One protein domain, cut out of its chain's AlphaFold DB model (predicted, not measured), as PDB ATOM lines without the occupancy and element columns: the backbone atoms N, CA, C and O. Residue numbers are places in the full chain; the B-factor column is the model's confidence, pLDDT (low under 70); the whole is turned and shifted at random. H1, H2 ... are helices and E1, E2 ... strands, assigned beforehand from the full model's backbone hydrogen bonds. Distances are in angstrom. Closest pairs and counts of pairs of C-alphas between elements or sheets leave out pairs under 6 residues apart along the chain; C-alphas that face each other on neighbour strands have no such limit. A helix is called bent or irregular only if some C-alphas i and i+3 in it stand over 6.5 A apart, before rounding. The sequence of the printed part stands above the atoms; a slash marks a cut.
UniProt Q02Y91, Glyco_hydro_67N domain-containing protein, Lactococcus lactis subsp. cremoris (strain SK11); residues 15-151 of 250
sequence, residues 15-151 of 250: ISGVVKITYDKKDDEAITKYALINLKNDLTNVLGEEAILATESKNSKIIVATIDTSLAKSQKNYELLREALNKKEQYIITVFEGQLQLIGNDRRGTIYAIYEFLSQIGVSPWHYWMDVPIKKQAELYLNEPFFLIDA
ATOM      1  N   ILE A  15     -37.439 -44.180  -9.872       94.50
ATOM      2  CA  ILE A  15     -36.855 -43.225  -8.929       94.50
ATOM      3  C   ILE A  15     -38.013 -42.450  -8.285       94.50
ATOM      4  O   ILE A  15     -38.737 -41.727  -8.969       94.50
ATOM      5  N   SER A  16     -38.198 -42.620  -6.978       93.94
ATOM      6  CA  SER A  16     -39.212 -41.934  -6.167       93.94
ATOM      7  C   SER A  16     -38.807 -41.941  -4.688       93.94
ATOM      8  O   SER A  16     -37.893 -42.674  -4.297       93.94
ATOM      9  N   GLY A  17     -39.486 -41.135  -3.866       92.75
ATOM     10  CA  GLY A  17     -39.184 -41.010  -2.436       92.75
ATOM     11  C   GLY A  17     -37.793 -40.425  -2.176       92.75
ATOM     12  O   GLY A  17     -37.273 -39.663  -2.989       92.75
ATOM     13  N   VAL A  18     -37.180 -40.800  -1.047       92.94
ATOM     14  CA  VAL A  18     -35.808 -40.383  -0.723       92.94
ATOM     15  C   VAL A  18     -34.814 -41.086  -1.647       92.94
ATOM     16  O   VAL A  18     -34.680 -42.313  -1.619       92.94
ATOM     17  N   VAL A  19     -34.077 -40.311  -2.445       93.50
ATOM     18  CA  VAL A  19     -33.151 -40.848  -3.452       93.50
ATOM     19  C   VAL A  19     -31.710 -40.732  -2.994       93.50
ATOM     20  O   VAL A  19     -31.190 -39.642  -2.773       93.50
ATOM     21  N   LYS A  20     -31.017 -41.868  -2.936       95.00
ATOM     22  CA  LYS A  20     -29.577 -41.919  -2.679       95.00
ATOM     23  C   LYS A  20     -28.794 -41.817  -3.989       95.00
ATOM     24  O   LYS A  20     -28.982 -42.642  -4.884       95.00
ATOM     25  N   ILE A  21     -27.908 -40.825  -4.066       97.00
ATOM     26  CA  ILE A  21     -26.958 -40.610  -5.159       97.00
ATOM     27  C   ILE A  21     -25.571 -40.985  -4.644       97.00
ATOM     28  O   ILE A  21     -25.048 -40.349  -3.726       97.00
ATOM     29  N   THR A  22     -24.970 -42.018  -5.228       97.31
ATOM     30  CA  THR A  22     -23.610 -42.428  -4.878       97.31
ATOM     31  C   THR A  22     -22.585 -41.753  -5.769       97.31
ATOM     32  O   THR A  22     -22.736 -41.732  -6.987       97.31
ATOM     33  N   TYR A  23     -21.522 -41.244  -5.155       97.31
ATOM     34  CA  TYR A  23     -20.408 -40.606  -5.846       97.31
ATOM     35  C   TYR A  23     -19.063 -40.970  -5.208       97.31
ATOM     36  O   TYR A  23     -19.011 -41.423  -4.059       97.31
ATOM     37  N   ASP A  24     -17.969 -40.774  -5.946       94.12
ATOM     38  CA  ASP A  24     -16.620 -40.902  -5.394       94.12
ATOM     39  C   ASP A  24     -16.180 -39.567  -4.775       94.12
ATOM     40  O   ASP A  24     -16.092 -38.544  -5.449       94.12
ATOM     41  N   LYS A  25     -15.869 -39.566  -3.475       94.38
ATOM     42  CA  LYS A  25     -15.388 -38.366  -2.768       94.38
ATOM     43  C   LYS A  25     -14.038 -37.848  -3.274       94.38
ATOM     44  O   LYS A  25     -13.658 -36.736  -2.925       94.38
ATOM     45  N   LYS A  26     -13.282 -38.681  -3.997       94.94
ATOM     46  CA  LYS A  26     -12.000 -38.321  -4.617       94.94
ATOM     47  C   LYS A  26     -12.158 -37.857  -6.065       94.94
ATOM     48  O   LYS A  26     -11.146 -37.591  -6.707       94.94
ATOM     49  N   ASP A  27     -13.383 -37.807  -6.582       97.31
ATOM     50  CA  ASP A  27     -13.646 -37.205  -7.884       97.31
ATOM     51  C   ASP A  27     -13.382 -35.689  -7.846       97.31
ATOM     52  O   ASP A  27     -13.174 -35.092  -6.786       97.31
ATOM     53  N   ASP A  28     -13.375 -35.064  -9.017       98.12
ATOM     54  CA  ASP A  28     -13.006 -33.663  -9.177       98.12
ATOM     55  C   ASP A  28     -13.875 -32.709  -8.337       98.12
ATOM     56  O   ASP A  28     -15.080 -32.917  -8.174       98.12
ATOM     57  N   GLU A  29     -13.292 -31.616  -7.835       96.62
ATOM     58  CA  GLU A  29     -14.039 -30.628  -7.042       96.62
ATOM     59  C   GLU A  29     -15.188 -29.984  -7.827       96.62
ATOM     60  O   GLU A  29     -16.234 -29.696  -7.240       96.62
ATOM     61  N   ALA A  30     -15.046 -29.832  -9.149       98.06
ATOM     62  CA  ALA A  30     -16.115 -29.323 -10.009       98.06
ATOM     63  C   ALA A  30     -17.360 -30.220  -9.986       98.06
ATOM     64  O   ALA A  30     -18.494 -29.747 -10.085       98.06
ATOM     65  N   ILE A  31     -17.157 -31.524  -9.795       98.50
ATOM     66  CA  ILE A  31     -18.241 -32.488  -9.641       98.50
ATOM     67  C   ILE A  31     -18.729 -32.472  -8.194       98.50
ATOM     68  O   ILE A  31     -19.915 -32.262  -7.943       98.50
ATOM     69  N   THR A  32     -17.821 -32.677  -7.239       97.56
ATOM     70  CA  THR A  32     -18.180 -32.979  -5.847       97.56
ATOM     71  C   THR A  32     -18.737 -31.787  -5.077       97.56
ATOM     72  O   THR A  32     -19.616 -31.974  -4.235       97.56
ATOM     73  N   LYS A  33     -18.277 -30.566  -5.373       96.69
ATOM     74  CA  LYS A  33     -18.711 -29.341  -4.681       96.69
ATOM     75  C   LYS A  33     -19.790 -28.557  -5.428       96.69
ATOM     76  O   LYS A  33     -20.480 -27.772  -4.786       96.69
ATOM     77  N   TYR A  34     -19.960 -28.774  -6.737       98.12
ATOM     78  CA  TYR A  34     -20.890 -27.990  -7.561       98.12
ATOM     79  C   TYR A  34     -21.926 -28.863  -8.269       98.12
ATOM     80  O   TYR A  34     -23.096 -28.854  -7.888       98.12
ATOM     81  N   ALA A  35     -21.528 -29.658  -9.266       98.62
ATOM     82  CA  ALA A  35     -22.509 -30.360 -10.099       98.62
ATOM     83  C   ALA A  35     -23.344 -31.394  -9.319       98.62
ATOM     84  O   ALA A  35     -24.536 -31.538  -9.585       98.62
ATOM     85  N   LEU A  36     -22.774 -32.065  -8.311       98.31
ATOM     86  CA  LEU A  36     -23.531 -32.950  -7.419       98.31
ATOM     87  C   LEU A  36     -24.507 -32.206  -6.510       98.31
ATOM     88  O   LEU A  36     -25.588 -32.725  -6.233       98.31
ATOM     89  N   ILE A  37     -24.152 -31.005  -6.055       98.25
ATOM     90  CA  ILE A  37     -25.057 -30.166  -5.265       98.25
ATOM     91  C   ILE A  37     -26.241 -29.733  -6.133       98.25
ATOM     92  O   ILE A  37     -27.386 -29.828  -5.694       98.25
ATOM     93  N   ASN A  38     -25.984 -29.371  -7.391       98.38
ATOM     94  CA  ASN A  38     -27.037 -29.083  -8.360       98.38
ATOM     95  C   ASN A  38     -27.909 -30.308  -8.647       98.38
ATOM     96  O   ASN A  38     -29.126 -30.198  -8.568       98.38
ATOM     97  N   LEU A  39     -27.321 -31.488  -8.883       98.62
ATOM     98  CA  LEU A  39     -28.079 -32.735  -9.043       98.62
ATOM     99  C   LEU A  39     -28.980 -33.011  -7.841       98.62
ATOM    100  O   LEU A  39     -30.159 -33.297  -8.017       98.62
ATOM    101  N   LYS A  40     -28.433 -32.906  -6.628       98.19
ATOM    102  CA  LYS A  40     -29.173 -33.108  -5.382       98.19
ATOM    103  C   LYS A  40     -30.365 -32.150  -5.291       98.19
ATOM    104  O   LYS A  40     -31.496 -32.588  -5.075       98.19
ATOM    105  N   ASN A  41     -30.117 -30.854  -5.449       98.25
ATOM    106  CA  ASN A  41     -31.138 -29.823  -5.280       98.25
ATOM    107  C   ASN A  41     -32.199 -29.899  -6.381       98.25
ATOM    108  O   ASN A  41     -33.391 -29.856  -6.091       98.25
ATOM    109  N   ASP A  42     -31.783 -30.073  -7.633       98.31
ATOM    110  CA  ASP A  42     -32.691 -30.130  -8.773       98.31
ATOM    111  C   ASP A  42     -33.527 -31.408  -8.760       98.31
ATOM    112  O   ASP A  42     -34.729 -31.349  -9.008       98.31
ATOM    113  N   LEU A  43     -32.943 -32.552  -8.393       97.75
ATOM    114  CA  LEU A  43     -33.697 -33.795  -8.245       97.75
ATOM    115  C   LEU A  43     -34.691 -33.712  -7.080       97.75
ATOM    116  O   LEU A  43     -35.834 -34.131  -7.239       97.75
ATOM    117  N   THR A  44     -34.296 -33.102  -5.956       97.88
ATOM    118  CA  THR A  44     -35.211 -32.811  -4.835       97.88
ATOM    119  C   THR A  44     -36.359 -31.917  -5.302       97.88
ATOM    120  O   THR A  44     -37.529 -32.167  -5.016       97.88
ATOM    121  N   ASN A  45     -36.044 -30.895  -6.098       97.50
ATOM    122  CA  ASN A  45     -37.043 -30.021  -6.686       97.50
ATOM    123  C   ASN A  45     -37.948 -30.756  -7.672       97.50
ATOM    124  O   ASN A  45     -39.129 -30.445  -7.697       97.50
ATOM    125  N   VAL A  46     -37.466 -31.710  -8.460       97.75
ATOM    126  CA  VAL A  46     -38.324 -32.496  -9.358       97.75
ATOM    127  C   VAL A  46     -39.231 -33.430  -8.558       97.75
ATOM    128  O   VAL A  46     -40.443 -33.400  -8.755       97.75
ATOM    129  N   LEU A  47     -38.675 -34.217  -7.638       96.88
ATOM    130  CA  LEU A  47     -39.409 -35.268  -6.927       96.88
ATOM    131  C   LEU A  47     -40.345 -34.734  -5.841       96.88
ATOM    132  O   LEU A  47     -41.360 -35.356  -5.545       96.88
ATOM    133  N   GLY A  48     -40.016 -33.581  -5.254       96.50
ATOM    134  CA  GLY A  48     -40.669 -33.091  -4.036       96.50
ATOM    135  C   GLY A  48     -40.222 -33.820  -2.765       96.50
ATOM    136  O   GLY A  48     -40.730 -33.511  -1.695       96.50
ATOM    137  N   GLU A  49     -39.263 -34.737  -2.882       95.00
ATOM    138  CA  GLU A  49     -38.701 -35.565  -1.814       95.00
ATOM    139  C   GLU A  49     -37.173 -35.449  -1.816       95.00
ATOM    140  O   GLU A  49     -36.568 -35.117  -2.837       95.00
ATOM    141  N   GLU A  50     -36.537 -35.702  -0.674       93.81
ATOM    142  CA  GLU A  50     -35.107 -35.442  -0.494       93.81
ATOM    143  C   GLU A  50     -34.213 -36.340  -1.372       93.81
ATOM    144  O   GLU A  50     -34.287 -37.569  -1.330       93.81
ATOM    145  N   ALA A  51     -33.280 -35.733  -2.111       95.56
ATOM    146  CA  ALA A  51     -32.117 -36.434  -2.643       95.56
ATOM    147  C   ALA A  51     -30.922 -36.286  -1.688       95.56
ATOM    148  O   ALA A  51     -30.598 -35.184  -1.241       95.56
ATOM    149  N   ILE A  52     -30.221 -37.385  -1.411       95.31
ATOM    150  CA  ILE A  52     -29.069 -37.430  -0.505       95.31
ATOM    151  C   ILE A  52     -27.812 -37.902  -1.235       95.31
ATOM    152  O   ILE A  52     -27.826 -38.876  -1.989       95.31
ATOM    153  N   LEU A  53     -26.699 -37.215  -0.985       95.69
ATOM    154  CA  LEU A  53     -25.385 -37.614  -1.480       95.69
ATOM    155  C   LEU A  53     -24.765 -38.624  -0.513       95.69
ATOM    156  O   LEU A  53     -24.717 -38.386   0.692       95.69
ATOM    157  N   ALA A  54     -24.254 -39.735  -1.036       93.12
ATOM    158  CA  ALA A  54     -23.624 -40.775  -0.238       93.12
ATOM    159  C   ALA A  54     -22.372 -41.336  -0.913       93.12
ATOM    160  O   ALA A  54     -22.280 -41.404  -2.130       93.12
ATOM    161  N   THR A  55     -21.412 -41.803  -0.121       87.44
ATOM    162  CA  THR A  55     -20.201 -42.456  -0.649       87.44
ATOM    163  C   THR A  55     -20.325 -43.977  -0.711       87.44
ATOM    164  O   THR A  55     -19.536 -44.641  -1.372       87.44
ATOM    165  N   GLU A  56     -21.317 -44.555  -0.033       82.19
ATOM    166  CA  GLU A  56     -21.590 -45.991  -0.080       82.19
ATOM    167  C   GLU A  56     -22.601 -46.323  -1.181       82.19
ATOM    168  O   GLU A  56     -23.682 -45.729  -1.238       82.19
ATOM    169  N   SER A  57     -22.282 -47.314  -2.017       69.69
ATOM    170  CA  SER A  57     -23.104 -47.742  -3.159       69.69
ATOM    171  C   SER A  57     -24.264 -48.671  -2.798       69.69
ATOM    172  O   SER A  57     -25.150 -48.888  -3.626       69.69
ATOM    173  N   LYS A  58     -24.309 -49.209  -1.570       74.19
ATOM    174  CA  LYS A  58     -25.362 -50.147  -1.155       74.19
ATOM    175  C   LYS A  58     -26.741 -49.490  -1.300       74.19
ATOM    176  O   LYS A  58     -26.984 -48.426  -0.719       74.19
ATOM    177  N   ASN A  59     -27.608 -50.151  -2.073       72.50
ATOM    178  CA  ASN A  59     -28.973 -49.742  -2.426       72.50
ATOM    179  C   ASN A  59     -29.085 -48.401  -3.179       72.50
ATOM    180  O   ASN A  59     -30.137 -47.767  -3.145       72.50
ATOM    181  N   SER A  60     -28.017 -47.949  -3.843       83.00
ATOM    182  CA  SER A  60     -28.048 -46.695  -4.597       83.00
ATOM    183  C   SER A  60     -28.729 -46.852  -5.953       83.00
ATOM    184  O   SER A  60     -28.395 -47.760  -6.719       83.00
ATOM    185  N   LYS A  61     -29.664 -45.949  -6.259       90.31
ATOM    186  CA  LYS A  61     -30.375 -45.905  -7.545       90.31
ATOM    187  C   LYS A  61     -29.644 -45.079  -8.594       90.31
ATOM    188  O   LYS A  61     -29.891 -45.282  -9.778       90.31
ATOM    189  N   ILE A  62     -28.765 -44.172  -8.167       97.12
ATOM    190  CA  ILE A  62     -28.027 -43.270  -9.048       97.12
ATOM    191  C   ILE A  62     -26.551 -43.308  -8.670       97.12
ATOM    192  O   ILE A  62     -26.195 -43.077  -7.516       97.12
ATOM    193  N   ILE A  63     -25.689 -43.547  -9.648       97.44
ATOM    194  CA  ILE A  63     -24.241 -43.422  -9.524       97.44
ATOM    195  C   ILE A  63     -23.766 -42.275 -10.404       97.44
ATOM    196  O   ILE A  63     -24.177 -42.159 -11.556       97.44
ATOM    197  N   VAL A  64     -22.866 -41.461  -9.860       98.50
ATOM    198  CA  VAL A  64     -22.161 -40.406 -10.582       98.50
ATOM    199  C   VAL A  64     -20.667 -40.593 -10.384       98.50
ATOM    200  O   VAL A  64     -20.205 -40.662  -9.244       98.50
ATOM    201  N   ALA A  65     -19.911 -40.689 -11.473       98.06
ATOM    202  CA  ALA A  65     -18.472 -40.901 -11.389       98.06
ATOM    203  C   ALA A  65     -17.739 -40.517 -12.678       98.06
ATOM    204  O   ALA A  65     -18.211 -40.784 -13.779       98.06
ATOM    205  N   THR A  66     -16.526 -39.994 -12.548       98.69
ATOM    206  CA  THR A  66     -15.545 -40.000 -13.639       98.69
ATOM    207  C   THR A  66     -14.971 -41.412 -13.809       98.69
ATOM    208  O   THR A  66     -14.765 -42.125 -12.822       98.69
ATOM    209  N   ILE A  67     -14.709 -41.837 -15.047       98.31
ATOM    210  CA  ILE A  67     -14.376 -43.228 -15.404       98.31
ATOM    211  C   ILE A  67     -13.172 -43.802 -14.638       98.31
ATOM    212  O   ILE A  67     -13.157 -44.982 -14.298       98.31
ATOM    213  N   ASP A  68     -12.194 -42.969 -14.281       96.94
ATOM    214  CA  ASP A  68     -10.983 -43.405 -13.577       96.94
ATOM    215  C   ASP A  68     -11.140 -43.565 -12.057       96.94
ATOM    216  O   ASP A  68     -10.224 -44.059 -11.383       96.94
ATOM    217  N   THR A  69     -12.287 -43.179 -11.500       97.50
ATOM    218  CA  THR A  69     -12.562 -43.277 -10.061       97.50
ATOM    219  C   THR A  69     -12.746 -44.725  -9.604       97.50
ATOM    220  O   THR A  69     -13.055 -45.627 -10.389       97.50
ATOM    221  N   SER A  70     -12.576 -44.975  -8.302       96.38
ATOM    222  CA  SER A  70     -12.791 -46.314  -7.740       96.38
ATOM    223  C   SER A  70     -14.256 -46.739  -7.856       96.38
ATOM    224  O   SER A  70     -14.534 -47.917  -8.080       96.38
ATOM    225  N   LEU A  71     -15.187 -45.785  -7.753       96.19
ATOM    226  CA  LEU A  71     -16.612 -46.051  -7.925       96.19
ATOM    227  C   LEU A  71     -16.938 -46.567  -9.332       96.19
ATOM    228  O   LEU A  71     -17.587 -47.608  -9.440       96.19
ATOM    229  N   ALA A  72     -16.455 -45.902 -10.388       96.75
ATOM    230  CA  ALA A  72     -16.644 -46.363 -11.766       96.75
ATOM    231  C   ALA A  72     -16.037 -47.761 -11.985       96.75
ATOM    232  O   ALA A  72     -16.720 -48.659 -12.473       96.75
ATOM    233  N   LYS A  73     -14.801 -47.982 -11.515       97.38
ATOM    234  CA  LYS A  73     -14.083 -49.271 -11.601       97.38
ATOM    235  C   LYS A  73     -14.778 -50.432 -10.888       97.38
ATOM    236  O   LYS A  73     -14.548 -51.584 -11.232       97.38
ATOM    237  N   SER A  74     -15.611 -50.143  -9.889       95.06
ATOM    238  CA  SER A  74     -16.369 -51.162  -9.150       95.06
ATOM    239  C   SER A  74     -17.673 -51.597  -9.826       95.06
ATOM    240  O   SER A  74     -18.318 -52.532  -9.349       95.06
ATOM    241  N   GLN A  75     -18.088 -50.934 -10.913       95.06
ATOM    242  CA  GLN A  75     -19.323 -51.282 -11.613       95.06
ATOM    243  C   GLN A  75     -19.152 -52.566 -12.427       95.06
ATOM    244  O   GLN A  75     -18.131 -52.777 -13.076       95.06
ATOM    245  N   LYS A  76     -20.183 -53.419 -12.450       95.56
ATOM    246  CA  LYS A  76     -20.147 -54.699 -13.183       95.56
ATOM    247  C   LYS A  76     -19.936 -54.523 -14.690       95.56
ATOM    248  O   LYS A  76     -19.327 -55.371 -15.330       95.56
ATOM    249  N   ASN A  77     -20.439 -53.426 -15.247       96.38
ATOM    250  CA  ASN A  77     -20.317 -53.051 -16.653       96.38
ATOM    251  C   ASN A  77     -19.130 -52.103 -16.923       96.38
ATOM    252  O   ASN A  77     -19.126 -51.426 -17.949       96.38
ATOM    253  N   TYR A  78     -18.134 -52.031 -16.029       97.75
ATOM    254  CA  TYR A  78     -17.017 -51.087 -16.145       97.75
ATOM    255  C   TYR A  78     -16.269 -51.175 -17.481       97.75
ATOM    256  O   TYR A  78     -16.023 -50.138 -18.087       97.75
ATOM    257  N   GLU A  79     -15.955 -52.376 -17.981       97.88
ATOM    258  CA  GLU A  79     -15.221 -52.504 -19.251       97.88
ATOM    259  C   GLU A  79     -16.010 -51.910 -20.429       97.88
ATOM    260  O   GLU A  79     -15.445 -51.171 -21.229       97.88
ATOM    261  N   LEU A  80     -17.337 -52.100 -20.468       96.38
ATOM    262  CA  LEU A  80     -18.198 -51.468 -21.475       96.38
ATOM    263  C   LEU A  80     -18.181 -49.936 -21.360       96.38
ATOM    264  O   LEU A  80     -18.109 -49.236 -22.370       96.38
ATOM    265  N   LEU A  81     -18.255 -49.405 -20.133       97.38
ATOM    266  CA  LEU A  81     -18.201 -47.960 -19.887       97.38
ATOM    267  C   LEU A  81     -16.859 -47.371 -20.335       97.38
ATOM    268  O   LEU A  81     -16.822 -46.327 -20.984       97.38
ATOM    269  N   ARG A  82     -15.762 -48.058 -20.006       97.25
ATOM    270  CA  ARG A  82     -14.394 -47.645 -20.315       97.25
ATOM    271  C   ARG A  82     -14.115 -47.667 -21.814       97.25
ATOM    272  O   ARG A  82     -13.538 -46.717 -22.325       97.25
ATOM    273  N   GLU A  83     -14.529 -48.713 -22.524       96.50
ATOM    274  CA  GLU A  83     -14.344 -48.815 -23.980       96.50
ATOM    275  C   GLU A  83     -15.107 -47.721 -24.743       96.50
ATOM    276  O   GLU A  83     -14.639 -47.211 -25.766       96.50
ATOM    277  N   ALA A  84     -16.276 -47.330 -24.234       95.25
ATOM    278  CA  ALA A  84     -17.129 -46.323 -24.847       95.25
ATOM    279  C   ALA A  84     -16.663 -44.868 -24.619       95.25
ATOM    280  O   ALA A  84     -17.012 -43.987 -25.415       95.25
ATOM    281  N   LEU A  85     -15.883 -44.606 -23.564       97.12
ATOM    282  CA  LEU A  85     -15.355 -43.286 -23.206       97.12
ATOM    283  C   LEU A  85     -13.915 -43.115 -23.709       97.12
ATOM    284  O   LEU A  85     -12.959 -43.542 -23.072       97.12
ATOM    285  N   ASN A  86     -13.759 -42.485 -24.875       95.38
ATOM    286  CA  ASN A  86     -12.466 -42.287 -25.542       95.38
ATOM    287  C   ASN A  86     -12.218 -40.857 -26.055       95.38
ATOM    288  O   ASN A  86     -11.213 -40.603 -26.721       95.38
ATOM    289  N   LYS A  87     -13.116 -39.910 -25.762       97.38
ATOM    290  CA  LYS A  87     -13.009 -38.503 -26.173       97.38
ATOM    291  C   LYS A  87     -13.077 -37.562 -24.976       97.38
ATOM    292  O   LYS A  87     -13.792 -37.806 -24.007       97.38
ATOM    293  N   LYS A  88     -12.382 -36.430 -25.100       98.00
ATOM    294  CA  LYS A  88     -12.477 -35.298 -24.170       98.00
ATOM    295  C   LYS A  88     -13.936 -34.871 -24.012       98.00
ATOM    296  O   LYS A  88     -14.653 -34.738 -25.003       98.00
ATOM    297  N   GLU A  89     -14.349 -34.666 -22.767       98.69
ATOM    298  CA  GLU A  89     -15.690 -34.232 -22.358       98.69
ATOM    299  C   GLU A  89     -16.826 -35.170 -22.789       98.69
ATOM    300  O   GLU A  89     -18.000 -34.792 -22.768       98.69
ATOM    301  N   GLN A  90     -16.495 -36.402 -23.179       98.44
ATOM    302  CA  GLN A  90     -17.477 -37.432 -23.478       98.44
ATOM    303  C   GLN A  90     -18.094 -37.973 -22.195       98.44
ATOM    304  O   GLN A  90     -17.443 -38.038 -21.149       98.44
ATOM    305  N   TYR A  91     -19.345 -38.402 -22.290       98.69
ATOM    306  CA  TYR A  91     -20.049 -38.996 -21.172       98.69
ATOM    307  C   TYR A  91     -21.056 -40.057 -21.611       98.69
ATOM    308  O   TYR A  91     -21.443 -40.126 -22.781       98.69
ATOM    309  N   ILE A  92     -21.473 -40.871 -20.644       98.31
ATOM    310  CA  ILE A  92     -22.462 -41.934 -20.769       98.31
ATOM    311  C   ILE A  92     -23.555 -41.727 -19.727       98.31
ATOM    312  O   ILE A  92     -23.281 -41.482 -18.552       98.31
ATOM    313  N   ILE A  93     -24.799 -41.876 -20.167       98.44
ATOM    314  CA  ILE A  93     -25.958 -42.066 -19.302       98.44
ATOM    315  C   ILE A  93     -26.528 -43.442 -19.622       98.44
ATOM    316  O   ILE A  93     -26.921 -43.698 -20.762       98.44
ATOM    317  N   THR A  94     -26.569 -44.331 -18.635       97.19
ATOM    318  CA  THR A  94     -27.078 -45.694 -18.820       97.19
ATOM    319  C   THR A  94     -27.935 -46.139 -17.649       97.19
ATOM    320  O   THR A  94     -27.711 -45.717 -16.517       97.19
ATOM    321  N   VAL A  95     -28.898 -47.016 -17.919       96.06
ATOM    322  CA  VAL A  95     -29.596 -47.786 -16.883       96.06
ATOM    323  C   VAL A  95     -29.146 -49.234 -17.012       96.06
ATOM    324  O   VAL A  95     -29.334 -49.844 -18.065       96.06
ATOM    325  N   PHE A  96     -28.497 -49.751 -15.972       92.94
ATOM    326  CA  PHE A  96     -27.938 -51.100 -15.938       92.94
ATOM    327  C   PHE A  96     -28.322 -51.789 -14.625       92.94
ATOM    328  O   PHE A  96     -28.011 -51.277 -13.552       92.94
ATOM    329  N   GLU A  97     -29.006 -52.932 -14.716       91.19
ATOM    330  CA  GLU A  97     -29.478 -53.727 -13.571       91.19
ATOM    331  C   GLU A  97     -30.246 -52.894 -12.518       91.19
ATOM    332  O   GLU A  97     -30.024 -53.009 -11.311       91.19
ATOM    333  N   GLY A  98     -31.163 -52.032 -12.967       91.00
ATOM    334  CA  GLY A  98     -31.991 -51.203 -12.088       91.00
ATOM    335  C   GLY A  98     -31.235 -50.071 -11.378       91.00
ATOM    336  O   GLY A  98     -31.654 -49.636 -10.296       91.00
ATOM    337  N   GLN A  99     -30.133 -49.603 -11.973       93.31
ATOM    338  CA  GLN A  99     -29.341 -48.469 -11.503       93.31
ATOM    339  C   GLN A  99     -29.025 -47.496 -12.645       93.31
ATOM    340  O   GLN A  99     -28.536 -47.890 -13.702       93.31
ATOM    341  N   LEU A 100     -29.274 -46.208 -12.408       97.56
ATOM    342  CA  LEU A 100     -28.866 -45.119 -13.288       97.56
ATOM    343  C   LEU A 100     -27.387 -44.808 -13.051       97.56
ATOM    344  O   LEU A 100     -26.984 -44.538 -11.923       97.56
ATOM    345  N   GLN A 101     -26.587 -44.794 -14.108       97.81
ATOM    346  CA  GLN A 101     -25.172 -44.451 -14.059       97.81
ATOM    347  C   GLN A 101     -24.918 -43.230 -14.951       97.81
ATOM    348  O   GLN A 101     -25.234 -43.245 -16.143       97.81
ATOM    349  N   LEU A 102     -24.355 -42.175 -14.359       98.69
ATOM    350  CA  LEU A 102     -23.943 -40.926 -14.998       98.69
ATOM    351  C   LEU A 102     -22.413 -40.873 -14.977       98.69
ATOM    352  O   LEU A 102     -21.815 -40.526 -13.955       98.69
ATOM    353  N   ILE A 103     -21.778 -41.282 -16.075       98.62
ATOM    354  CA  ILE A 103     -20.333 -41.535 -16.114       98.62
ATOM    355  C   ILE A 103     -19.656 -40.634 -17.139       98.62
ATOM    356  O   ILE A 103     -20.050 -40.615 -18.301       98.62
ATOM    357  N   GLY A 104     -18.627 -39.894 -16.732       98.75
ATOM    358  CA  GLY A 104     -17.841 -39.042 -17.628       98.75
ATOM    359  C   GLY A 104     -16.450 -39.587 -17.921       98.75
ATOM    360  O   GLY A 104     -15.851 -40.256 -17.083       98.75
ATOM    361  N   ASN A 105     -15.904 -39.256 -19.093       98.62
ATOM    362  CA  ASN A 105     -14.498 -39.520 -19.417       98.62
ATOM    363  C   ASN A 105     -13.542 -38.645 -18.590       98.62
ATOM    364  O   ASN A 105     -12.434 -39.046 -18.261       98.62
ATOM    365  N   ASP A 106     -13.974 -37.429 -18.271       98.62
ATOM    366  CA  ASP A 106     -13.243 -36.454 -17.470       98.62
ATOM    367  C   ASP A 106     -14.221 -35.615 -16.639       98.62
ATOM    368  O   ASP A 106     -15.440 -35.807 -16.713       98.62
ATOM    369  N   ARG A 107     -13.687 -34.646 -15.881       98.19
ATOM    370  CA  ARG A 107     -14.489 -33.807 -14.987       98.19
ATOM    371  C   ARG A 107     -15.700 -33.173 -15.676       98.19
ATOM    372  O   ARG A 107     -16.786 -33.153 -15.106       98.19
ATOM    373  N   ARG A 108     -15.539 -32.664 -16.903       98.75
ATOM    374  CA  ARG A 108     -16.605 -31.951 -17.617       98.75
ATOM    375  C   ARG A 108     -17.559 -32.922 -18.295       98.75
ATOM    376  O   ARG A 108     -18.755 -32.661 -18.284       98.75
ATOM    377  N   GLY A 109     -17.071 -34.069 -18.771       98.81
ATOM    378  CA  GLY A 109     -17.936 -35.176 -19.178       98.81
ATOM    379  C   GLY A 109     -18.914 -35.569 -18.062       98.81
ATOM    380  O   GLY A 109     -20.123 -35.613 -18.285       98.81
ATOM    381  N   THR A 110     -18.424 -35.756 -16.834       98.88
ATOM    382  CA  THR A 110     -19.275 -36.141 -15.693       98.88
ATOM    383  C   THR A 110     -20.301 -35.049 -15.371       98.88
ATOM    384  O   THR A 110     -21.479 -35.341 -15.168       98.88
ATOM    385  N   ILE A 111     -19.889 -33.775 -15.413       98.94
ATOM    386  CA  ILE A 111     -20.789 -32.619 -15.262       98.94
ATOM    387  C   ILE A 111     -21.882 -32.612 -16.347       98.94
ATOM    388  O   ILE A 111     -23.054 -32.381 -16.050       98.94
ATOM    389  N   TYR A 112     -21.540 -32.904 -17.602       98.88
ATOM    390  CA  TYR A 112     -22.513 -32.937 -18.697       98.88
ATOM    391  C   TYR A 112     -23.472 -34.126 -18.617       98.88
ATOM    392  O   TYR A 112     -24.632 -33.967 -18.997       98.88
ATOM    393  N   ALA A 113     -23.047 -35.272 -18.074       98.81
ATOM    394  CA  ALA A 113     -23.951 -36.386 -17.780       98.81
ATOM    395  C   ALA A 113     -25.032 -35.977 -16.771       98.81
ATOM    396  O   ALA A 113     -26.215 -36.247 -16.985       98.81
ATOM    397  N   ILE A 114     -24.630 -35.273 -15.706       98.88
ATOM    398  CA  ILE A 114     -25.543 -34.722 -14.697       98.88
ATOM    399  C   ILE A 114     -26.549 -33.771 -15.349       98.88
ATOM    400  O   ILE A 114     -27.756 -33.959 -15.202       98.88
ATOM    401  N   TYR A 115     -26.074 -32.765 -16.085       98.75
ATOM    402  CA  TYR A 115     -26.968 -31.746 -16.640       98.75
ATOM    403  C   TYR A 115     -27.835 -32.251 -17.795       98.75
ATOM    404  O   TYR A 115     -28.972 -31.801 -17.931       98.75
ATOM    405  N   GLU A 116     -27.368 -33.215 -18.593       98.62
ATOM    406  CA  GLU A 116     -28.222 -33.875 -19.585       98.62
ATOM    407  C   GLU A 116     -29.322 -34.695 -18.895       98.62
ATOM    408  O   GLU A 116     -30.477 -34.587 -19.299       98.62
ATOM    409  N   PHE A 117     -29.017 -35.437 -17.822       98.31
ATOM    410  CA  PHE A 117     -30.049 -36.137 -17.050       98.31
ATOM    411  C   PHE A 117     -31.083 -35.166 -16.460       98.31
ATOM    412  O   PHE A 117     -32.282 -35.355 -16.662       98.31
ATOM    413  N   LEU A 118     -30.630 -34.089 -15.806       98.19
ATOM    414  CA  LEU A 118     -31.506 -33.051 -15.249       98.19
ATOM    415  C   LEU A 118     -32.398 -32.411 -16.324       98.19
ATOM    416  O   LEU A 118     -33.601 -32.234 -16.119       98.19
ATOM    417  N   SER A 119     -31.840 -32.139 -17.507       97.56
ATOM    418  CA  SER A 119     -32.615 -31.641 -18.645       97.56
ATOM    419  C   SER A 119     -33.691 -32.632 -19.088       97.56
ATOM    420  O   SER A 119     -34.802 -32.205 -19.406       97.56
ATOM    421  N   GLN A 120     -33.400 -33.935 -19.107       96.12
ATOM    422  CA  GLN A 120     -34.363 -34.956 -19.528       96.12
ATOM    423  C   GLN A 120     -35.500 -35.173 -18.521       96.12
ATOM    424  O   GLN A 120     -36.593 -35.565 -18.927       96.12
ATOM    425  N   ILE A 121     -35.288 -34.862 -17.239       96.38
ATOM    426  CA  ILE A 121     -36.345 -34.901 -16.210       96.38
ATOM    427  C   ILE A 121     -37.093 -33.564 -16.054       96.38
ATOM    428  O   ILE A 121     -37.973 -33.444 -15.202       96.38
ATOM    429  N   GLY A 122     -36.807 -32.574 -16.910       95.75
ATOM    430  CA  GLY A 122     -37.574 -31.329 -17.006       95.75
ATOM    431  C   GLY A 122     -36.974 -30.124 -16.283       95.75
ATOM    432  O   GLY A 122     -37.695 -29.159 -16.028       95.75
ATOM    433  N   VAL A 123     -35.677 -30.147 -15.965       98.00
ATOM    434  CA  VAL A 123     -34.962 -28.986 -15.414       98.00
ATOM    435  C   VAL A 123     -34.311 -28.211 -16.554       98.00
ATOM    436  O   VAL A 123     -33.325 -28.646 -17.149       98.00
ATOM    437  N   SER A 124     -34.868 -27.046 -16.881       98.25
ATOM    438  CA  SER A 124     -34.316 -26.179 -17.925       98.25
ATOM    439  C   SER A 124     -32.946 -25.615 -17.514       98.25
ATOM    440  O   SER A 124     -32.805 -25.141 -16.382       98.25
ATOM    441  N   PRO A 125     -31.955 -25.533 -18.428       98.25
ATOM    442  CA  PRO A 125     -30.743 -24.738 -18.209       98.25
ATOM    443  C   PRO A 125     -31.035 -23.292 -17.779       98.25
ATOM    444  O   PRO A 125     -30.253 -22.686 -17.060       98.25
ATOM    445  N   TRP A 126     -32.200 -22.773 -18.171       98.38
ATOM    446  CA  TRP A 126     -32.644 -21.402 -17.938       98.38
ATOM    447  C   TRP A 126     -33.516 -21.217 -16.689       98.38
ATOM    448  O   TRP A 126     -34.080 -20.142 -16.511       98.38
ATOM    449  N   HIS A 127     -33.659 -22.237 -15.835       96.75
ATOM    450  CA  HIS A 127     -34.514 -22.170 -14.639       96.75
ATOM    451  C   HIS A 127     -34.182 -20.978 -13.723       96.75
ATOM    452  O   HIS A 127     -35.095 -20.352 -13.203       96.75
ATOM    453  N   TYR A 128     -32.898 -20.627 -13.572       97.00
ATOM    454  CA  TYR A 128     -32.471 -19.459 -12.796       97.00
ATOM    455  C   TYR A 128     -32.565 -18.146 -13.589       97.00
ATOM    456  O   TYR A 128     -33.064 -17.151 -13.082       97.00
ATOM    457  N   TRP A 129     -32.071 -18.127 -14.831       97.19
ATOM    458  CA  TRP A 129     -31.910 -16.886 -15.604       97.19
ATOM    459  C   TRP A 129     -33.195 -16.375 -16.267       97.19
ATOM    460  O   TRP A 129     -33.250 -15.212 -16.656       97.19
ATOM    461  N   MET A 130     -34.207 -17.230 -16.429       97.44
ATOM    462  CA  MET A 130     -35.496 -16.878 -17.040       97.44
ATOM    463  C   MET A 130     -36.691 -17.437 -16.254       97.44
ATOM    464  O   MET A 130     -37.754 -17.649 -16.836       97.44
ATOM    465  N   ASP A 131     -36.503 -17.742 -14.966       97.00
ATOM    466  CA  ASP A 131     -37.554 -18.231 -14.061       97.00
ATOM    467  C   ASP A 131     -38.352 -19.432 -14.610       97.00
ATOM    468  O   ASP A 131     -39.541 -19.604 -14.329       97.00
ATOM    469  N   VAL A 132     -37.716 -20.281 -15.430       98.19
ATOM    470  CA  VAL A 132     -38.399 -21.429 -16.042       98.19
ATOM    471  C   VAL A 132     -38.755 -22.438 -14.943       98.19
ATOM    472  O   VAL A 132     -37.847 -22.977 -14.304       98.19
ATOM    473  N   PRO A 133     -40.048 -22.747 -14.724       96.69
ATOM    474  CA  PRO A 133     -40.461 -23.590 -13.612       96.69
ATOM    475  C   PRO A 133     -39.981 -25.033 -13.790       96.69
ATOM    476  O   PRO A 133     -40.071 -25.613 -14.874       96.69
ATOM    477  N   ILE A 134     -39.524 -25.640 -12.693       95.75
ATOM    478  CA  ILE A 134     -39.169 -27.062 -12.655       95.75
ATOM    479  C   ILE A 134     -40.450 -27.898 -12.612       95.75
ATOM    480  O   ILE A 134     -41.286 -27.741 -11.717       95.75
ATOM    481  N   LYS A 135     -40.592 -28.827 -13.564       91.12
ATOM    482  CA  LYS A 135     -41.728 -29.752 -13.615       91.12
ATOM    483  C   LYS A 135     -41.639 -30.767 -12.470       91.12
ATOM    484  O   LYS A 135     -40.756 -31.621 -12.468       91.12
ATOM    485  N   LYS A 136     -42.584 -30.700 -11.530       95.19
ATOM    486  CA  LYS A 136     -42.708 -31.668 -10.429       95.19
ATOM    487  C   LYS A 136     -43.161 -33.037 -10.947       95.19
ATOM    488  O   LYS A 136     -44.091 -33.113 -11.750       95.19
ATOM    489  N   GLN A 137     -42.516 -34.105 -10.483       94.62
ATOM    490  CA  GLN A 137     -42.799 -35.499 -10.825       94.62
ATOM    491  C   GLN A 137     -42.474 -36.388  -9.619       94.62
ATOM    492  O   GLN A 137     -41.309 -36.646  -9.364       94.62
ATOM    493  N   ALA A 138     -43.482 -36.875  -8.888       93.75
ATOM    494  CA  ALA A 138     -43.260 -37.717  -7.700       93.75
ATOM    495  C   ALA A 138     -42.628 -39.089  -8.026       93.75
ATOM    496  O   ALA A 138     -41.983 -39.708  -7.180       93.75
ATOM    497  N   GLU A 139     -42.814 -39.560  -9.260       95.56
ATOM    498  CA  GLU A 139     -42.284 -40.821  -9.769       95.56
ATOM    499  C   GLU A 139     -41.609 -40.585 -11.123       95.56
ATOM    500  O   GLU A 139     -42.221 -40.041 -12.043       95.56
ATOM    501  N   LEU A 140     -40.360 -41.029 -11.255       95.69
ATOM    502  CA  LEU A 140     -39.616 -41.046 -12.511       95.69
ATOM    503  C   LEU A 140     -39.362 -42.498 -12.922       95.69
ATOM    504  O   LEU A 140     -38.567 -43.199 -12.296       95.69
ATOM    505  N   TYR A 141     -40.020 -42.939 -13.989       96.12
ATOM    506  CA  TYR A 141     -39.765 -44.237 -14.611       96.12
ATOM    507  C   TYR A 141     -38.710 -44.069 -15.700       96.12
ATOM    508  O   TYR A 141     -38.869 -43.226 -16.581       96.12
ATOM    509  N   LEU A 142     -37.632 -44.847 -15.650       96.19
ATOM    510  CA  LEU A 142     -36.563 -44.802 -16.646       96.19
ATOM    511  C   LEU A 142     -36.645 -46.006 -17.582       96.19
ATOM    512  O   LEU A 142     -36.974 -47.113 -17.155       96.19
ATOM    513  N   ASN A 143     -36.331 -45.799 -18.857       93.88
ATOM    514  CA  ASN A 143     -36.204 -46.887 -19.819       93.88
ATOM    515  C   ASN A 143     -35.036 -47.810 -19.430       93.88
ATOM    516  O   ASN A 143     -33.973 -47.345 -19.025       93.88
ATOM    517  N   GLU A 144     -35.240 -49.119 -19.565       89.94
ATOM    518  CA  GLU A 144     -34.222 -50.143 -19.332       89.94
ATOM    519  C   GLU A 144     -34.408 -51.276 -20.367       89.94
ATOM    520  O   GLU A 144     -35.509 -51.823 -20.456       89.94
ATOM    521  N   PRO A 145     -33.384 -51.622 -21.175       88.94
ATOM    522  CA  PRO A 145     -32.063 -50.997 -21.220       88.94
ATOM    523  C   PRO A 145     -32.130 -49.562 -21.765       88.94
ATOM    524  O   PRO A 145     -32.933 -49.245 -22.642       88.94
ATOM    525  N   PHE A 146     -31.256 -48.693 -21.265       93.62
ATOM    526  CA  PHE A 146     -31.059 -47.352 -21.812       93.62
ATOM    527  C   PHE A 146     -29.579 -47.048 -21.896       93.62
ATOM    528  O   PHE A 146     -28.837 -47.348 -20.966       93.62
ATOM    529  N   PHE A 147     -29.174 -46.420 -22.995       93.44
ATOM    530  CA  PHE A 147     -27.794 -46.047 -23.227       93.44
ATOM    531  C   PHE A 147     -27.732 -44.790 -24.098       93.44
ATOM    532  O   PHE A 147     -28.314 -44.736 -25.184       93.44
ATOM    533  N   LEU A 148     -27.032 -43.769 -23.615       96.50
ATOM    534  CA  LEU A 148     -26.759 -42.527 -24.326       96.50
ATOM    535  C   LEU A 148     -25.280 -42.205 -24.157       96.50
ATOM    536  O   LEU A 148     -24.812 -42.068 -23.033       96.50
ATOM    537  N   ILE A 149     -24.577 -42.046 -25.277       96.94
ATOM    538  CA  ILE A 149     -23.208 -41.530 -25.325       96.94
ATOM    539  C   ILE A 149     -23.235 -40.223 -26.106       96.94
ATOM    540  O   ILE A 149     -23.773 -40.183 -27.212       96.94
ATOM    541  N   ASP A 150     -22.615 -39.178 -25.570       97.25
ATOM    542  CA  ASP A 150     -22.443 -37.917 -26.288       97.25
ATOM    543  C   ASP A 150     -21.059 -37.313 -26.018       97.25
ATOM    544  O   ASP A 150     -20.435 -37.585 -24.993       97.25
ATOM    545  N   ALA A 151     -20.566 -36.522 -26.969       97.50
ATOM    546  CA  ALA A 151     -19.291 -35.814 -26.894       97.50
ATOM    547  C   ALA A 151     -19.352 -34.533 -27.736       97.50
ATOM    548  O   ALA A 151     -19.926 -34.549 -28.837       97.50
TER     549      ALA A 151
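This is residues 15 to 151 of the 250 residues of the protein "Glyco_hydro_67N domain-containing protein" of Lactococcus lactis subsp. cremoris (strain SK11) (UniProt Q02Y91). A twisted wall of six strands has two long helices, H1 and H4, side by side over one face, while the short H2 sits over the other face and H3 only grazes the sheet. After H4 a long link runs out, with residues 126 to 131 sticking out, and comes back through E6 to the edge strand E7. The printed part has 137 residues with four named helices and seven named strands, in the order E1 H1 E2 E3 H2 H3 E4 E5 H4 E6 E7; the sheet runs E2 E1 E3 E5 E4 E7, mixed, and the class is mixed, helices and strands. The whole is compact, with a radius of gyration of the C-alphas of 13.9 A and spans of 39 by 30 by 27 A.

Find C-alpha 19 at (-33.151, -40.848, -3.452), where E1, residues 19 to 23, begins. H1, residues 29 to 47, is 25.8 A long, with a kink of 29 degrees near residue 36; it is irregular, but only just, with C-alphas 33 and 36 6.6 A apart. Next come E2, residues 51 to 54, E3, 62 to 66, H2, 70 to 73, and H3, 78 to 84. E4, residues 91 to 96, is 15.4 A long and E5, 99 to 104, is 16.1 A. H4, residues 107 to 120, runs 20.4 A from C-alpha 107 at (-14.489, -33.807, -14.987). E6 is residues 139 to 142, and E7, residues 146 to 150, ends at (-22.443, -37.917, -26.288).

In the sheet, E2 and E1 are parallel (N 52 to O 19, 2.8 A), as are E1 and E3 (N 22 to O 62, 2.8 A) and E3 and E5 (N 63 to O 100, 2.8 A). The hairpin E4 and E5 is antiparallel (N 101 to O 94, 2.8 A), as are E4 and E7 (N 93 to O 148, 2.9 A). E1, H1 and E2 form a strand-helix-strand unit, two parallel neighbour strands with a helix between, its crossover right-handed. H1 and H4 on the same face give two layers, helices on one face of a sheet, at heights of 8.7 A and 7.6 A; they touch, closest at the C-alphas of Ala 35 and Ile 111, 5.9 A, at a shallow tilt of 9 degrees, the same way. H2 is on the opposite face. In H3 and H4 every O i to N i+4 pair is within hydrogen-bond range, in H1 12 of 15, and H2 is too short for such a pair.

The C-alphas of Glu 79 and Asp 131, the two farthest apart, are 41.2 A apart. The printed part has no cut, and the link from H4 to E6, 18 residues, is long. E6 pairs with no named strand, but residues 139 to 140 of it pair with residues 15 to 16, antiparallel. The mean pLDDT of the printed part is 95.8, and residue 57 is under 70.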